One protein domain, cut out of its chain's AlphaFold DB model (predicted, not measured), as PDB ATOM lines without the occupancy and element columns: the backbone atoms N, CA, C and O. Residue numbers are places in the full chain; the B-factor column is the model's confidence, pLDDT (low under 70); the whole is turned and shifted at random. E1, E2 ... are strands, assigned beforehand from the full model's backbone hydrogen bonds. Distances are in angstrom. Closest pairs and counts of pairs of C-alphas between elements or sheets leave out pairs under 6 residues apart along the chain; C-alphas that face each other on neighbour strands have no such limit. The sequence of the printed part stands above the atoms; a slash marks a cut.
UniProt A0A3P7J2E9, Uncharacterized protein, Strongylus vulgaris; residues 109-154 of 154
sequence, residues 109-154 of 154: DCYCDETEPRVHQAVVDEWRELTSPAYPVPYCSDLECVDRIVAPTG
ATOM      1  N   ASP A 109      61.628  35.717  44.010       67.06
ATOM      2  CA  ASP A 109      61.933  36.773  43.045       67.06
ATOM      3  C   ASP A 109      60.835  36.896  41.973       67.06
ATOM      4  O   ASP A 109      59.925  36.074  41.894       67.06
ATOM      5  N   CYS A 110      60.886  37.977  41.185       73.94
ATOM      6  CA  CYS A 110      59.949  38.268  40.096       73.94
ATOM      7  C   CYS A 110      59.997  37.188  39.008       73.94
ATOM      8  O   CYS A 110      60.646  37.363  37.979       73.94
ATOM      9  N   TYR A 111      59.341  36.066  39.259       75.50
ATOM     10  CA  TYR A 111      59.317  34.928  38.372       75.50
ATOM     11  C   TYR A 111      58.024  34.145  38.570       75.50
ATOM     12  O   TYR A 111      57.620  33.823  39.691       75.50
ATOM     13  N   CYS A 112      57.394  33.816  37.458       80.94
ATOM     14  CA  CYS A 112      56.404  32.767  37.363       80.94
ATOM     15  C   CYS A 112      56.591  32.079  36.013       80.94
ATOM     16  O   CYS A 112      57.149  32.663  35.085       80.94
ATOM     17  N   ASP A 113      56.175  30.822  35.935       79.56
ATOM     18  CA  ASP A 113      56.082  30.139  34.656       79.56
ATOM     19  C   ASP A 113      54.836  30.661  33.928       79.56
ATOM     20  O   ASP A 113      53.730  30.597  34.467       79.56
ATOM     21  N   GLU A 114      55.032  31.234  32.740       80.12
ATOM     22  CA  GLU A 114      53.947  31.752  31.893       80.12
ATOM     23  C   GLU A 114      53.338  30.656  31.009       80.12
ATOM     24  O   GLU A 114      52.260  30.818  30.439       80.12
ATOM     25  N   THR A 115      54.031  29.521  30.880       81.50
ATOM     26  CA  THR A 115      53.635  28.413  30.008       81.50
ATOM     27  C   THR A 115      52.838  27.346  30.744       81.50
ATOM     28  O   THR A 115      51.911  26.771  30.167       81.50
ATOM     29  N   GLU A 116      53.147  27.105  32.020       85.19
ATOM     30  CA  GLU A 116      52.463  26.111  32.843       85.19
ATOM     31  C   GLU A 116      51.823  26.719  34.098       85.19
ATOM     32  O   GLU A 116      52.425  27.541  34.789       85.19
ATOM     33  N   PRO A 117      50.600  26.284  34.456       85.44
ATOM     34  CA  PRO A 117      49.944  26.781  35.649       85.44
ATOM     35  C   PRO A 117      50.642  26.280  36.919       85.44
ATOM     36  O   PRO A 117      50.805  25.073  37.118       85.44
ATOM     37  N   ARG A 118      50.944  27.188  37.853       85.50
ATOM     38  CA  ARG A 118      51.389  26.823  39.205       85.50
ATOM     39  C   ARG A 118      50.240  26.140  39.943       85.50
ATOM     40  O   ARG A 118      49.201  26.746  40.210       85.50
ATOM     41  N   VAL A 119      50.404  24.857  40.255       88.06
ATOM     42  CA  VAL A 119      49.352  24.057  40.895       88.06
ATOM     43  C   VAL A 119      49.451  24.143  42.417       88.06
ATOM     44  O   VAL A 119      50.458  23.754  43.005       88.06
ATOM     45  N   HIS A 120      48.368  24.575  43.062       87.06
ATOM     46  CA  HIS A 120      48.226  24.634  44.518       87.06
ATOM     47  C   HIS A 120      47.186  23.614  44.974       87.06
ATOM     48  O   HIS A 120      46.017  23.697  44.597       87.06
ATOM     49  N   GLN A 121      47.594  22.648  45.795       90.19
ATOM     50  CA  GLN A 121      46.666  21.690  46.395       90.19
ATOM     51  C   GLN A 121      46.083  22.277  47.681       90.19
ATOM     52  O   GLN A 121      46.824  22.597  48.611       90.19
ATOM     53  N   ALA A 122      44.761  22.432  47.723       88.00
ATOM     54  CA  ALA A 122      44.059  22.813  48.937       88.00
ATOM     55  C   ALA A 122      43.925  21.592  49.857       88.00
ATOM     56  O   ALA A 122      43.600  20.492  49.411       88.00
ATOM     57  N   VAL A 123      44.172  21.802  51.146       88.56
ATOM     58  CA  VAL A 123      44.075  20.776  52.187       88.56
ATOM     59  C   VAL A 123      42.915  21.145  53.106       88.56
ATOM     60  O   VAL A 123      42.691  22.323  53.383       88.56
ATOM     61  N   VAL A 124      42.150  20.143  53.543       86.19
ATOM     62  CA  VAL A 124      41.040  20.340  54.485       86.19
ATOM     63  C   VAL A 124      41.582  20.992  55.760       86.19
ATOM     64  O   VAL A 124      42.622  20.585  56.268       86.19
ATOM     65  N   ASP A 125      40.891  22.026  56.238       85.44
ATOM     66  CA  ASP A 125      41.266  22.846  57.400       85.44
ATOM     67  C   ASP A 125      42.584  23.642  57.281       85.44
ATOM     68  O   ASP A 125      43.007  24.286  58.245       85.44
ATOM     69  N   GLU A 126      43.205  23.703  56.096       84.00
ATOM     70  CA  GLU A 126      44.309  24.626  55.816       84.00
ATOM     71  C   GLU A 126      43.853  25.796  54.941       84.00
ATOM     72  O   GLU A 126      43.159  25.635  53.938       84.00
ATOM     73  N   TRP A 127      44.320  26.998  55.277       79.88
ATOM     74  CA  TRP A 127      44.198  28.165  54.411       79.88
ATOM     75  C   TRP A 127      45.589  28.621  53.969       79.88
ATOM     76  O   TRP A 127      46.548  28.593  54.744       79.88
ATOM     77  N   ARG A 128      45.697  29.068  52.718       78.00
ATOM     78  CA  ARG A 128      46.894  29.718  52.176       78.00
ATOM     79  C   ARG A 128      46.486  30.962  51.403       78.00
ATOM     80  O   ARG A 128      45.432  30.987  50.774       78.00
ATOM     81  N   GLU A 129      47.316  31.992  51.477       79.19
ATOM     82  CA  GLU A 129      47.137  33.218  50.703       79.19
ATOM     83  C   GLU A 129      47.815  33.040  49.341       79.19
ATOM     84  O   GLU A 129      48.989  32.675  49.284       79.19
ATOM     85  N   LEU A 130      47.077  33.287  48.258       82.88
ATOM     86  CA  LEU A 130      47.656  33.409  46.926       82.88
ATOM     87  C   LEU A 130      48.076  34.865  46.721       82.88
ATOM     88  O   LEU A 130      47.267  35.780  46.883       82.88
ATOM     89  N   THR A 131      49.337  35.079  46.369       80.06
ATOM     90  CA  THR A 131      49.913  36.413  46.206       80.06
ATOM     91  C   THR A 131      50.649  36.519  44.885       80.06
ATOM     92  O   THR A 131      51.199  35.534  44.398       80.06
ATOM     93  N   SER A 132      50.740  37.730  44.347       78.88
ATOM     94  CA  SER A 132      51.565  37.981  43.173       78.88
ATOM     95  C   SER A 132      53.052  37.671  43.407       78.88
ATOM     96  O   SER A 132      53.518  37.775  44.549       78.88
ATOM     97  N   PRO A 133      53.830  37.403  42.339       77.81
ATOM     98  CA  PRO A 133      55.287  37.388  42.418       77.81
ATOM     99  C   PRO A 133      55.823  38.653  43.093       77.81
ATOM    100  O   PRO A 133      55.278  39.745  42.909       77.81
ATOM    101  N   ALA A 134      56.865  38.489  43.908       75.81
ATOM    102  CA  ALA A 134      57.466  39.552  44.711       75.81
ATOM    103  C   ALA A 134      56.508  40.292  45.677       75.81
ATOM    104  O   ALA A 134      56.827  41.368  46.179       75.81
ATOM    105  N   TYR A 135      55.336  39.746  46.012       76.44
ATOM    106  CA  TYR A 135      54.565  40.286  47.133       76.44
ATOM    107  C   TYR A 135      55.396  40.212  48.437       76.44
ATOM    108  O   TYR A 135      56.114  39.232  48.647       76.44
ATOM    109  N   PRO A 136      55.321  41.198  49.356       72.19
ATOM    110  CA  PRO A 136      54.409  42.342  49.412       72.19
ATOM    111  C   PRO A 136      54.895  43.609  48.695       72.19
ATOM    112  O   PRO A 136      54.294  44.674  48.895       72.19
ATOM    113  N   VAL A 137      55.976  43.554  47.912       77.88
ATOM    114  CA  VAL A 137      56.417  44.711  47.117       77.88
ATOM    115  C   VAL A 137      55.538  44.864  45.860       77.88
ATOM    116  O   VAL A 137      54.688  44.010  45.600       77.88
ATOM    117  N   PRO A 138      55.622  45.991  45.121       74.69
ATOM    118  CA  PRO A 138      54.842  46.177  43.897       74.69
ATOM    119  C   PRO A 138      55.046  45.052  42.875       74.69
ATOM    120  O   PRO A 138      56.145  44.509  42.774       74.69
ATOM    121  N   TYR A 139      53.985  44.760  42.116       74.88
ATOM    122  CA  TYR A 139      53.985  43.756  41.051       74.88
ATOM    123  C   TYR A 139      55.097  44.023  40.034       74.88
ATOM    124  O   TYR A 139      55.364  45.174  39.681       74.88
ATOM    125  N   CYS A 140      55.722  42.952  39.560       74.00
ATOM    126  CA  CYS A 140      56.744  43.003  38.524       74.00
ATOM    127  C   CYS A 140      56.078  43.305  37.174       74.00
ATOM    128  O   CYS A 140      55.069  42.694  36.846       74.00
ATOM    129  N   SER A 141      56.594  44.252  36.394       75.38
ATOM    130  CA  SER A 141      56.025  44.560  35.075       75.38
ATOM    131  C   SER A 141      56.128  43.362  34.124       75.38
ATOM    132  O   SER A 141      57.124  42.644  34.167       75.38
ATOM    133  N   ASP A 142      55.120  43.204  33.261       78.56
ATOM    134  CA  ASP A 142      55.116  42.277  32.118       78.56
ATOM    135  C   ASP A 142      55.218  40.780  32.476       78.56
ATOM    136  O   ASP A 142      55.943  40.042  31.822       78.56
ATOM    137  N   LEU A 143      54.493  40.335  33.514       81.50
ATOM    138  CA  LEU A 143      54.351  38.913  33.865       81.50
ATOM    139  C   LEU A 143      52.913  38.415  33.672       81.50
ATOM    140  O   LEU A 143      51.988  38.992  34.259       81.50
ATOM    141  N   GLU A 144      52.748  37.292  32.968       84.56
ATOM    142  CA  GLU A 144      51.479  36.556  32.842       84.56
ATOM    143  C   GLU A 144      51.516  35.234  33.625       84.56
ATOM    144  O   GLU A 144      51.823  34.169  33.101       84.56
ATOM    145  N   CYS A 145      51.179  35.292  34.915       84.88
ATOM    146  CA  CYS A 145      51.174  34.107  35.773       84.88
ATOM    147  C   CYS A 145      49.809  33.407  35.774       84.88
ATOM    148  O   CYS A 145      48.779  34.048  36.001       84.88
ATOM    149  N   VAL A 146      49.805  32.080  35.622       88.75
ATOM    150  CA  VAL A 146      48.598  31.253  35.762       88.75
ATOM    151  C   VAL A 146      48.700  30.393  37.022       88.75
ATOM    152  O   VAL A 146      49.650  29.634  37.193       88.75
ATOM    153  N   ASP A 147      47.694  30.462  37.893       88.75
ATOM    154  CA  ASP A 147      47.587  29.618  39.088       88.75
ATOM    155  C   ASP A 147      46.383  28.671  38.975       88.75
ATOM    156  O   ASP A 147      45.278  29.070  38.600       88.75
ATOM    157  N   ARG A 148      46.575  27.400  39.340       91.12
ATOM    158  CA  ARG A 148      45.516  26.382  39.389       91.12
ATOM    159  C   ARG A 148      45.348  25.867  40.811       91.12
ATOM    160  O   ARG A 148      46.216  25.168  41.325       91.12
ATOM    161  N   ILE A 149      44.196  26.134  41.419       91.62
ATOM    162  CA  ILE A 149      43.853  25.619  42.750       91.62
ATOM    163  C   ILE A 149      43.072  24.312  42.598       91.62
ATOM    164  O   ILE A 149      42.048  24.267  41.915       91.62
ATOM    165  N   VAL A 150      43.555  23.243  43.228       92.94
ATOM    166  CA  VAL A 150      42.912  21.923  43.230       92.94
ATOM    167  C   VAL A 150      42.302  21.679  44.605       92.94
ATOM    168  O   VAL A 150      43.024  21.610  45.597       92.94
ATOM    169  N   ALA A 151      40.974  21.567  44.660       90.44
ATOM    170  CA  ALA A 151      40.244  21.261  45.887       90.44
ATOM    171  C   ALA A 151      40.456  19.794  46.320       90.44
ATOM    172  O   ALA A 151      40.610  18.928  45.450       90.44
ATOM    173  N   PRO A 152      40.440  19.495  47.633       89.38
ATOM    174  CA  PRO A 152      40.497  18.123  48.117       89.38
ATOM    175  C   PRO A 152      39.244  17.348  47.689       89.38
ATOM    176  O   PRO A 152      38.173  17.921  47.485       89.38
ATOM    177  N   THR A 153      39.386  16.033  47.534       84.50
ATOM    178  CA  THR A 153      38.256  15.138  47.259       84.50
ATOM    179  C   THR A 153      37.364  15.072  48.500       84.50
ATOM    180  O   THR A 153      37.883  14.923  49.606       84.50
ATOM    181  N   GLY A 154      36.054  15.263  48.311       70.56
ATOM    182  CA  GLY A 154      35.055  15.260  49.388       70.56
ATOM    183  C   GLY A 154      34.739  13.878  49.935       70.56
ATOM    184  O   GLY A 154      34.930  12.891  49.188       70.56
TER     185      GLY A 154
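Overview. This is residues 109 to 154 of the 154 residues of an uncharacterized protein of Strongylus vulgaris (UniProt A0A3P7J2E9). This is a loose, flat piece with little regular structure: two short strands, E1 and E2, lie side by side, and the long unnamed stretch of residues 122 to 146 swings out from E1 and folds back to E2 as one wide loop. The printed part has 46 residues, with no named helix and two strands in the order E1, E2, a parallel sheet; the class is all strand, though the named elements hold only 8 residues. The radius of gyration of the C-alphas is 12.5 A, and the spans are 39 by 24 by 11 A.

Arrangement. Go from Asp 109 to E1, residues 118 to 121, then on to E2, residues 147 to 150. They are parallel neighbours, with 23 degrees between their directions. C-alphas 118 and 147 face each other at 4.7 A. Look at N 120 and O 148, within hydrogen-bond range at 2.8 A, and at N 150 and O 120, at 2.9 A.

Along the chain. Find C-alpha 118 at (51.389, 26.823, 39.205); E1 runs 10.0 A from there to Gln 121. E2 runs 9.9 A from Asp 147 to C-alpha 150 at (42.912, 21.923, 43.230).

Size, cuts and confidence. The C-alphas farthest apart, of Ser 141 and Gly 154, are 38.8 A apart. The link from E1 to E2 is long, 25 residues. The printed part has no cut; residue 109 alone has pLDDT under 70.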